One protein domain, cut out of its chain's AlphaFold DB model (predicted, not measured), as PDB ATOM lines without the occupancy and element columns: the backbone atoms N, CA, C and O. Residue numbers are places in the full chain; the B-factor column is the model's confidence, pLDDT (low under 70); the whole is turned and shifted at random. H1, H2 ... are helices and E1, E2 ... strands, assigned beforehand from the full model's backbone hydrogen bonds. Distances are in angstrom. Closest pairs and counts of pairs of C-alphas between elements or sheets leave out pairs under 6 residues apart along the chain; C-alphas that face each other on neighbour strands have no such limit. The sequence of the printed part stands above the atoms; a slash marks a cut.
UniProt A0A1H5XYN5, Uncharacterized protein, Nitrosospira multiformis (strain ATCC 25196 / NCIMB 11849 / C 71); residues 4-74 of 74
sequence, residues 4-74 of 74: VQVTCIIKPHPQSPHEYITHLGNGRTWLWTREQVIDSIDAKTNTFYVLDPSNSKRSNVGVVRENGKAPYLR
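AT A GLANCE: This is residues 4 to 74 of the 74 residues of an uncharacterized protein of Nitrosospira multiformis (strain ATCC 25196 / NCIMB 11849 / C 71) (UniProt A0A1H5XYN5). Two small three-stranded sheets are joined where E1 runs on into E2 at 60 degrees, and the one helix, H1, sits by both of them, close to E3 and E4 in one sheet and near E5 in the other. After E6 the last stretch, residues 62 to 74, goes out and folds back on itself as a loop with a short pairing. The printed part has 71 residues, with the named elements E1, E2, E3, E4, H1, E5 and E6 in that order; the sheet E1 E5 E6 is mixed and the sheet E2 E3 E4 is antiparallel. The class is mixed, helices and strands, with under half of the residues, 30 of 71, in named elements. The whole is compact, with a radius of gyration of the C-alphas of 12.1 A and spans of 35 by 30 by 21 A.

IN THESE COORDINATES: E1 is residues 4 to 6, 6.3 A long, and begins with C-alpha 4 at (51.000, -18.414, 204.969). E2 is residues 8 to 10, 6.7 A. E3 is residues 23 to 25, 6.7 A, and E4 is residues 31 to 33, 6.8 A. H1 is residues 34 to 42, 12.1 A, with C-alpha 34 at (50.387, -26.184, 192.648). E5 is residues 47 to 51, 13.2 A. E6 is residues 58 to 61, 9.7 A, and ends with C-alpha 61 at (43.551, -23.647, 201.018).

HOW THE PARTS SIT: E1 and E5 are parallel neighbours at 42 degrees, with N 4 and O 47 2.8 A apart, within hydrogen-bond range. E5 and E6 form an antiparallel hairpin at 140 degrees, with N 50 and O 59 at 2.8 A. E2, E3 and E4 form a meander, each strand the antiparallel neighbour of the one before. N 8 and O 25 of E2 and E3 are 2.9 A apart, and N 32 and O 24 of E4 and E3 are 2.7 A apart. H1 is on the sheet E2 E3 E4 at a height over the sheet of 6.4 A, over none of its strands, but only just: 2 of its 9 C-alphas fall on E4. The closest C-alphas of E3 and H1 are those of His 23 and Arg 34, 5.3 A apart. H1 only grazes the sheet E1 E5 E6, with its residues 37 to 41. Every O i to N i+4 pair in H1 is within hydrogen-bond range. E3 and E5 are apart, and so are E4 and E6.

THE WHOLE: The two C-alphas farthest apart in the domain, those of Ser 54 and Gly 68, stand 35.4 A apart. The printed part has no cut and ends at Arg 74, the chain's last residue. The link from E2 to E3, 12 residues, is long. Residues 63 to 64 pair antiparallel with residues 72 to 73. The mean pLDDT of the printed part is 83.6, and residues 14 to 19 are under 70.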
ATOM      1  N   VAL A   4      50.562 -19.215 206.108       87.94
ATOM      2  CA  VAL A   4      51.000 -18.414 204.969       87.94
ATOM      3  C   VAL A   4      49.788 -17.779 204.296       87.94
ATOM      4  O   VAL A   4      48.938 -18.466 203.725       87.94
ATOM      5  N   GLN A   5      49.731 -16.446 204.328       89.44
ATOM      6  CA  GLN A   5      48.705 -15.695 203.617       89.44
ATOM      7  C   GLN A   5      48.991 -15.674 202.116       89.44
ATOM      8  O   GLN A   5      49.991 -15.121 201.653       89.44
ATOM      9  N   VAL A   6      48.059 -16.224 201.353       89.00
ATOM     10  CA  VAL A   6      47.998 -16.135 199.901       89.00
ATOM     11  C   VAL A   6      47.172 -14.907 199.538       89.00
ATOM     12  O   VAL A   6      46.015 -14.777 199.938       89.00
ATOM     13  N   THR A   7      47.757 -14.015 198.745       87.56
ATOM     14  CA  THR A   7      47.068 -12.827 198.211       87.56
ATOM     15  C   THR A   7      46.989 -12.831 196.688       87.56
ATOM     16  O   THR A   7      46.245 -12.043 196.112       87.56
ATOM     17  N   CYS A   8      47.723 -13.724 196.023       84.94
ATOM     18  CA  CYS A   8      47.725 -13.874 194.577       84.94
ATOM     19  C   CYS A   8      47.506 -15.342 194.209       84.94
ATOM     20  O   CYS A   8      48.204 -16.230 194.697       84.94
ATOM     21  N   ILE A   9      46.527 -15.586 193.343       85.31
ATOM     22  CA  ILE A   9      46.172 -16.911 192.842       85.31
ATOM     23  C   ILE A   9      46.148 -16.819 191.326       85.31
ATOM     24  O   ILE A   9      45.436 -15.983 190.769       85.31
ATOM     25  N   ILE A  10      46.910 -17.682 190.661       83.00
ATOM     26  CA  ILE A  10      46.918 -17.758 189.202       83.00
ATOM     27  C   ILE A  10      46.028 -18.917 188.773       83.00
ATOM     28  O   ILE A  10      46.191 -20.058 189.217       83.00
ATOM     29  N   LYS A  11      45.090 -18.601 187.884       82.38
ATOM     30  CA  LYS A  11      44.248 -19.553 187.166       82.38
ATOM     31  C   LYS A  11      44.434 -19.315 185.663       82.38
ATOM     32  O   LYS A  11      44.579 -18.155 185.279       82.38
ATOM     33  N   PRO A  12      44.439 -20.364 184.826       72.56
ATOM     34  CA  PRO A  12      44.584 -20.207 183.378       72.56
ATOM     35  C   PRO A  12      43.473 -19.335 182.765       72.56
ATOM     36  O   PRO A  12      43.720 -18.554 181.852       72.56
ATOM     37  N   HIS A  13      42.270 -19.413 183.320       71.06
ATOM     38  CA  HIS A  13      41.066 -18.699 182.935       71.06
ATOM     39  C   HIS A  13      40.375 -18.169 184.209       71.06
ATOM     40  O   HIS A  13      39.647 -18.886 184.908       71.06
ATOM     41  N   PRO A  14      40.591 -16.889 184.562       65.25
ATOM     42  CA  PRO A  14      40.144 -16.330 185.840       65.25
ATOM     43  C   PRO A  14      38.621 -16.368 186.038       65.25
ATOM     44  O   PRO A  14      38.159 -16.434 187.175       65.25
ATOM     45  N   GLN A  15      37.844 -16.384 184.951       65.88
ATOM     46  CA  GLN A  15      36.378 -16.417 184.983       65.88
ATOM     47  C   GLN A  15      35.781 -17.835 185.050       65.88
ATOM     48  O   GLN A  15      34.580 -17.971 185.277       65.88
ATOM     49  N   SER A  16      36.581 -18.898 184.896       65.81
ATOM     50  CA  SER A  16      36.066 -20.273 184.879       65.81
ATOM     51  C   SER A  16      35.973 -20.873 186.291       65.81
ATOM     52  O   SER A  16      36.991 -20.998 186.982       65.81
ATOM     53  N   PRO A  17      34.784 -21.322 186.741       60.47
ATOM     54  CA  PRO A  17      34.610 -21.929 188.064       60.47
ATOM     55  C   PRO A  17      35.200 -23.344 188.166       60.47
ATOM     56  O   PRO A  17      35.479 -23.806 189.269       60.47
ATOM     57  N   HIS A  18      35.430 -24.016 187.034       60.94
ATOM     58  CA  HIS A  18      35.923 -25.399 186.974       60.94
ATOM     59  C   HIS A  18      37.440 -25.525 186.826       60.94
ATOM     60  O   HIS A  18      37.953 -26.637 186.717       60.94
ATOM     61  N   GLU A  19      38.164 -24.411 186.803       68.44
ATOM     62  CA  GLU A  19      39.607 -24.463 186.636       68.44
ATOM     63  C   GLU A  19      40.364 -24.506 187.951       68.44
ATOM     64  O   GLU A  19      40.086 -23.768 188.900       68.44
ATOM     65  N   TYR A  20      41.377 -25.362 187.946       73.69
ATOM     66  CA  TYR A  20      42.281 -25.564 189.058       73.69
ATOM     67  C   TYR A  20      43.250 -24.390 189.198       73.69
ATOM     68  O   TYR A  20      43.704 -23.796 188.218       73.69
ATOM     69  N   ILE A  21      43.600 -24.090 190.443       83.00
ATOM     70  CA  ILE A  21      44.658 -23.140 190.769       83.00
ATOM     71  C   ILE A  21      46.000 -23.716 190.305       83.00
ATOM     72  O   ILE A  21      46.342 -24.847 190.661       83.00
ATOM     73  N   THR A  22      46.767 -22.942 189.533       84.69
ATOM     74  CA  THR A  22      48.091 -23.363 189.043       84.69
ATOM     75  C   THR A  22      49.223 -22.839 189.914       84.69
ATOM     76  O   THR A  22      50.210 -23.548 190.095       84.69
ATOM     77  N   HIS A  23      49.079 -21.635 190.480       88.00
ATOM     78  CA  HIS A  23      50.086 -21.035 191.357       88.00
ATOM     79  C   HIS A  23      49.449 -20.261 192.516       88.00
ATOM     80  O   HIS A  23      48.411 -19.615 192.342       88.00
ATOM     81  N   LEU A  24      50.114 -20.294 193.674       88.94
ATOM     82  CA  LEU A  24      49.814 -19.471 194.847       88.94
ATOM     83  C   LEU A  24      50.979 -18.536 195.133       88.94
ATOM     84  O   LEU A  24      52.133 -18.936 195.043       88.94
ATOM     85  N   GLY A  25      50.694 -17.311 195.538       88.50
ATOM     86  CA  GLY A  25      51.729 -16.374 195.938       88.50
ATOM     87  C   GLY A  25      51.196 -15.245 196.794       88.50
ATOM     88  O   GLY A  25      49.998 -15.144 197.073       88.50
ATOM     89  N   ASN A  26      52.097 -14.340 197.157       86.12
ATOM     90  CA  ASN A  26      51.728 -13.075 197.787       86.12
ATOM     91  C   ASN A  26      51.794 -11.877 196.812       86.12
ATOM     92  O   ASN A  26      51.814 -10.719 197.231       86.12
ATOM     93  N   GLY A  27      51.890 -12.159 195.505       73.69
ATOM     94  CA  GLY A  27      51.929 -11.165 194.429       73.69
ATOM     95  C   GLY A  27      53.224 -10.351 194.333       73.69
ATOM     96  O   GLY A  27      53.303  -9.464 193.486       73.69
ATOM     97  N   ARG A  28      54.228 -10.607 195.186       72.38
ATOM     98  CA  ARG A  28      55.460  -9.794 195.251       72.38
ATOM     99  C   ARG A  28      56.728 -10.564 195.609       72.38
ATOM    100  O   ARG A  28      57.762 -10.351 194.995       72.38
ATOM    101  N   THR A  29      56.669 -11.392 196.641       81.94
ATOM    102  CA  THR A  29      57.835 -11.985 197.310       81.94
ATOM    103  C   THR A  29      58.027 -13.448 196.946       81.94
ATOM    104  O   THR A  29      59.158 -13.903 196.832       81.94
ATOM    105  N   TRP A  30      56.938 -14.196 196.784       86.25
ATOM    106  CA  TRP A  30      57.003 -15.617 196.470       86.25
ATOM    107  C   TRP A  30      55.810 -16.048 195.622       86.25
ATOM    108  O   TRP A  30      54.708 -15.499 195.726       86.25
ATOM    109  N   LEU A  31      56.070 -17.042 194.778       88.75
ATOM    110  CA  LEU A  31      55.103 -17.709 193.923       88.75
ATOM    111  C   LEU A  31      55.461 -19.194 193.907       88.75
ATOM    112  O   LEU A  31      56.567 -19.554 193.514       88.75
ATOM    113  N   TRP A  32      54.560 -20.035 194.389       89.75
ATOM    114  CA  TRP A  32      54.717 -21.480 194.454       89.75
ATOM    115  C   TRP A  32      53.773 -22.136 193.459       89.75
ATOM    116  O   TRP A  32      52.624 -21.711 193.291       89.75
ATOM    117  N   THR A  33      54.256 -23.182 192.796       89.12
ATOM    118  CA  THR A  33      53.413 -23.982 191.908       89.12
ATOM    119  C   THR A  33      52.433 -24.815 192.724       89.12
ATOM    120  O   THR A  33      52.658 -25.117 193.900       89.12
ATOM    121  N   ARG A  34      51.345 -25.235 192.081       88.00
ATOM    122  CA  ARG A  34      50.387 -26.184 192.648       88.00
ATOM    123  C   ARG A  34      51.090 -27.391 193.275       88.00
ATOM    124  O   ARG A  34      50.748 -27.757 194.394       88.00
ATOM    125  N   GLU A  35      52.057 -27.995 192.584       88.38
ATOM    126  CA  GLU A  35      52.787 -29.156 193.105       88.38
ATOM    127  C   GLU A  35      53.571 -28.837 194.380       88.38
ATOM    128  O   GLU A  35      53.471 -29.591 195.340       88.38
ATOM    129  N   GLN A  36      54.278 -27.703 194.434       89.75
ATOM    130  CA  GLN A  36      55.037 -27.299 195.626       89.75
ATOM    131  C   GLN A  36      54.135 -27.058 196.838       89.75
ATOM    132  O   GLN A  36      54.465 -27.439 197.960       89.75
ATOM    133  N   VAL A  37      52.978 -26.435 196.619       89.19
ATOM    134  CA  VAL A  37      51.989 -26.219 197.680       89.19
ATOM    135  C   VAL A  37      51.432 -27.555 198.165       89.19
ATOM    136  O   VAL A  37      51.342 -27.770 199.371       89.19
ATOM    137  N   ILE A  38      51.075 -28.459 197.243       89.38
ATOM    138  CA  ILE A  38      50.573 -29.794 197.588       89.38
ATOM    139  C   ILE A  38      51.607 -30.556 198.411       89.38
ATOM    140  O   ILE A  38      51.244 -31.107 199.446       89.38
ATOM    141  N   ASP A  39      52.865 -30.563 197.976       91.12
ATOM    142  CA  ASP A  39      53.965 -31.230 198.669       91.12
ATOM    143  C   ASP A  39      54.169 -30.647 200.074       91.12
ATOM    144  O   ASP A  39      54.241 -31.378 201.055       91.12
ATOM    145  N   SER A  40      54.119 -29.320 200.215       90.62
ATOM    146  CA  SER A  40      54.257 -28.659 201.513       90.62
ATOM    147  C   SER A  40      53.090 -28.938 202.471       90.62
ATOM    148  O   SER A  40      53.318 -29.143 203.668       90.62
ATOM    149  N   ILE A  41      51.853 -28.978 201.961       88.62
ATOM    150  CA  ILE A  41      50.668 -29.357 202.744       88.62
ATOM    151  C   ILE A  41      50.736 -30.843 203.135       88.62
ATOM    152  O   ILE A  41      50.435 -31.181 204.280       88.62
ATOM    153  N   ASP A  42      51.157 -31.724 202.224       88.94
ATOM    154  CA  ASP A  42      51.300 -33.166 202.474       88.94
ATOM    155  C   ASP A  42      52.400 -33.458 203.503       88.94
ATOM    156  O   ASP A  42      52.168 -34.162 204.487       88.94
ATOM    157  N   ALA A  43      53.545 -32.787 203.362       90.56
ATOM    158  CA  ALA A  43      54.643 -32.793 204.321       90.56
ATOM    159  C   ALA A  43      54.291 -32.090 205.643       90.56
ATOM    160  O   ALA A  43      55.106 -32.080 206.567       90.56
ATOM    161  N   LYS A  44      53.094 -31.489 205.753       87.62
ATOM    162  CA  LYS A  44      52.617 -30.786 206.951       87.62
ATOM    163  C   LYS A  44      53.592 -29.694 207.409       87.62
ATOM    164  O   LYS A  44      53.716 -29.412 208.601       87.62
ATOM    165  N   THR A  45      54.296 -29.074 206.467       89.19
ATOM    166  CA  THR A  45      55.303 -28.054 206.774       89.19
ATOM    167  C   THR A  45      54.656 -26.688 206.942       89.19
ATOM    168  O   THR A  45      54.910 -26.031 207.953       89.19
ATOM    169  N   ASN A  46      53.765 -26.299 206.023       88.06
ATOM    170  CA  ASN A  46      53.110 -24.989 205.989       88.06
ATOM    171  C   ASN A  46      51.597 -25.121 205.758       88.06
ATOM    172  O   ASN A  46      51.140 -26.048 205.086       88.06
ATOM    173  N   THR A  47      50.820 -24.176 206.287       89.94
ATOM    174  CA  THR A  47      49.391 -24.025 205.974       89.94
ATOM    175  C   THR A  47      49.180 -22.776 205.136       89.94
ATOM    176  O   THR A  47      49.865 -21.777 205.327       89.94
ATOM    177  N   PHE A  48      48.236 -22.822 204.199       90.38
ATOM    178  CA  PHE A  48      47.953 -21.707 203.301       90.38
ATOM    179  C   PHE A  48      46.523 -21.232 203.509       90.38
ATOM    180  O   PHE A  48      45.599 -22.040 203.638       90.38
ATOM    181  N   TYR A  49      46.320 -19.920 203.529       90.69
ATOM    182  CA  TYR A  49      44.991 -19.331 203.618       90.69
ATOM    183  C   TYR A  49      44.883 -18.087 202.749       90.69
ATOM    184  O   TYR A  49      45.838 -17.336 202.583       90.69
ATOM    185  N   VAL A  50      43.694 -17.856 202.218       88.12
ATOM    186  CA  VAL A  50      43.333 -16.659 201.467       88.12
ATOM    187  C   VAL A  50      42.473 -15.797 202.375       88.12
ATOM    188  O   VAL A  50      41.542 -16.289 203.012       88.12
ATOM    189  N   LEU A  51      42.786 -14.508 202.440       88.69
ATOM    190  CA  LEU A  51      41.928 -13.524 203.084       88.69
ATOM    191  C   LEU A  51      41.206 -12.744 201.989       88.69
ATOM    192  O   LEU A  51      41.856 -12.074 201.188       88.69
ATOM    193  N   ASP A  52      39.880 -12.838 201.950       82.50
ATOM    194  CA  ASP A  52      39.087 -12.028 201.034       82.50
ATOM    195  C   ASP A  52      39.142 -10.552 201.474       82.50
ATOM    196  O   ASP A  52      38.744 -10.251 202.601       82.50
ATOM    197  N   PRO A  53      39.626  -9.623 200.632       78.38
ATOM    198  CA  PRO A  53      39.765  -8.221 201.018       78.38
ATOM    199  C   PRO A  53      38.417  -7.499 201.153       78.38
ATOM    200  O   PRO A  53      38.352  -6.477 201.830       78.38
ATOM    201  N   SER A  54      37.343  -8.016 200.545       81.44
ATOM    202  CA  SER A  54      36.022  -7.375 200.572       81.44
ATOM    203  C   SER A  54      35.254  -7.683 201.857       81.44
ATOM    204  O   SER A  54      34.511  -6.837 202.343       81.44
ATOM    205  N   ASN A  55      35.424  -8.886 202.416       83.44
ATOM    206  CA  ASN A  55      34.692  -9.328 203.611       83.44
ATOM    207  C   ASN A  55      35.606  -9.767 204.774       83.44
ATOM    208  O   ASN A  55      35.135 -10.311 205.768       83.44
ATOM    209  N   SER A  56      36.929  -9.606 204.652       83.81
ATOM    210  CA  SER A  56      37.919 -10.139 205.611       83.81
ATOM    211  C   SER A  56      37.728 -11.632 205.920       83.81
ATOM    212  O   SER A  56      38.123 -12.131 206.975       83.81
ATOM    213  N   LYS A  57      37.096 -12.370 204.998       87.00
ATOM    214  CA  LYS A  57      36.773 -13.778 205.195       87.00
ATOM    215  C   LYS A  57      38.020 -14.599 204.929       87.00
ATOM    216  O   LYS A  57      38.551 -14.601 203.820       87.00
ATOM    217  N   ARG A  58      38.461 -15.326 205.951       89.19
ATOM    218  CA  ARG A  58      39.542 -16.298 205.832       89.19
ATOM    219  C   ARG A  58      39.007 -17.599 205.230       89.19
ATOM    220  O   ARG A  58      38.101 -18.214 205.788       89.19
ATOM    221  N   SER A  59      39.616 -18.030 204.134       88.25
ATOM    222  CA  SER A  59      39.389 -19.325 203.495       88.25
ATOM    223  C   SER A  59      40.702 -20.097 203.490       88.25
ATOM    224  O   SER A  59      41.692 -19.631 202.932       88.25
ATOM    225  N   ASN A  60      40.742 -21.262 204.128       89.06
ATOM    226  CA  ASN A  60      41.944 -22.093 204.124       89.06
ATOM    227  C   ASN A  60      42.056 -22.833 202.790       89.06
ATOM    228  O   ASN A  60      41.056 -23.347 202.297       89.06
ATOM    229  N   VAL A  61      43.269 -22.904 202.246       87.06
ATOM    230  CA  VAL A  61      43.551 -23.647 201.018       87.06
ATOM    231  C   VAL A  61      43.851 -25.093 201.381       87.06
ATOM    232  O   VAL A  61      44.777 -25.376 202.146       87.06
ATOM    233  N   GLY A  62      43.061 -26.006 200.831       87.69
ATOM    234  CA  GLY A  62      43.222 -27.443 201.004       87.69
ATOM    235  C   GLY A  62      43.655 -28.131 199.717       87.69
ATOM    236  O   GLY A  62      43.415 -27.645 198.612       87.69
ATOM    237  N   VAL A  63      44.262 -29.309 199.861       89.06
ATOM    238  CA  VAL A  63      44.490 -30.222 198.735       89.06
ATOM    239  C   VAL A  63      43.295 -31.158 198.620       89.06
ATOM    240  O   VAL A  63      42.991 -31.910 199.543       89.06
ATOM    241  N   VAL A  64      42.640 -31.140 197.465       86.81
ATOM    242  CA  VAL A  64      41.561 -32.060 197.118       86.81
ATOM    243  C   VAL A  64      42.126 -33.184 196.252       86.81
ATOM    244  O   VAL A  64      42.782 -32.948 195.235       86.81
ATOM    245  N   ARG A  65      41.869 -34.425 196.675       87.75
ATOM    246  CA  ARG A  65      42.225 -35.659 195.966       87.75
ATOM    247  C   ARG A  65      40.931 -36.377 195.598       87.75
ATOM    248  O   ARG A  65      40.290 -36.964 196.463       87.75
ATOM    249  N   GLU A  66      40.526 -36.290 194.335       84.25
ATOM    250  CA  GLU A  66      39.367 -37.024 193.811       84.25
ATOM    251  C   GLU A  66      39.838 -38.259 193.040       84.25
ATOM    252  O   GLU A  66      40.831 -38.204 192.312       84.25
ATOM    253  N   ASN A  67      39.116 -39.375 193.173       77.81
ATOM    254  CA  ASN A  67      39.462 -40.607 192.471       77.81
ATOM    255  C   ASN A  67      39.386 -40.396 190.946       77.81
ATOM    256  O   ASN A  67      38.347 -39.988 190.427       77.81
ATOM    257  N   GLY A  68      40.488 -40.653 190.237       78.88
ATOM    258  CA  GLY A  68      40.594 -40.449 188.787       78.88
ATOM    259  C   GLY A  68      41.005 -39.039 188.335       78.88
ATOM    260  O   GLY A  68      41.020 -38.786 187.132       78.88
ATOM    261  N   LYS A  69      41.363 -38.123 189.249       79.94
ATOM    262  CA  LYS A  69      41.901 -36.792 188.907       79.94
ATOM    263  C   LYS A  69      43.239 -36.521 189.592       79.94
ATOM    264  O   LYS A  69      43.510 -37.015 190.683       79.94
ATOM    265  N   ALA A  70      44.061 -35.680 188.965       80.19
ATOM    266  CA  ALA A  70      45.260 -35.153 189.608       80.19
ATOM    267  C   ALA A  70      44.875 -34.276 190.817       80.19
ATOM    268  O   ALA A  70      43.880 -33.548 190.735       80.19
ATOM    269  N   PRO A  71      45.650 -34.299 191.915       84.50
ATOM    270  CA  PRO A  71      45.380 -33.469 193.082       84.50
ATOM    271  C   PRO A  71      45.375 -31.981 192.715       84.50
ATOM    272  O   PRO A  71      46.185 -31.506 191.907       84.50
ATOM    273  N   TYR A  72      44.444 -31.238 193.303       83.81
ATOM    274  CA  TYR A  72      44.275 -29.811 193.046       83.81
ATOM    275  C   TYR A  72      43.971 -29.036 194.324       83.81
ATOM    276  O   TYR A  72      43.600 -29.612 195.342       83.81
ATOM    277  N   LEU A  73      44.164 -27.721 194.267       84.44
ATOM    278  CA  LEU A  73      43.956 -26.822 195.397       84.44
ATOM    279  C   LEU A  73      42.544 -26.233 195.352       84.44
ATOM    280  O   LEU A  73      42.066 -25.883 194.267       84.44
ATOM    281  N   ARG A  74      41.900 -26.118 196.517       81.31
ATOM    282  CA  ARG A  74      40.574 -25.512 196.692       81.31
ATOM    283  C   ARG A  74      40.513 -24.650 197.944       81.31
ATOM    284  O   ARG A  74      41.164 -25.033 198.942       81.31
TER     285      ARG A  74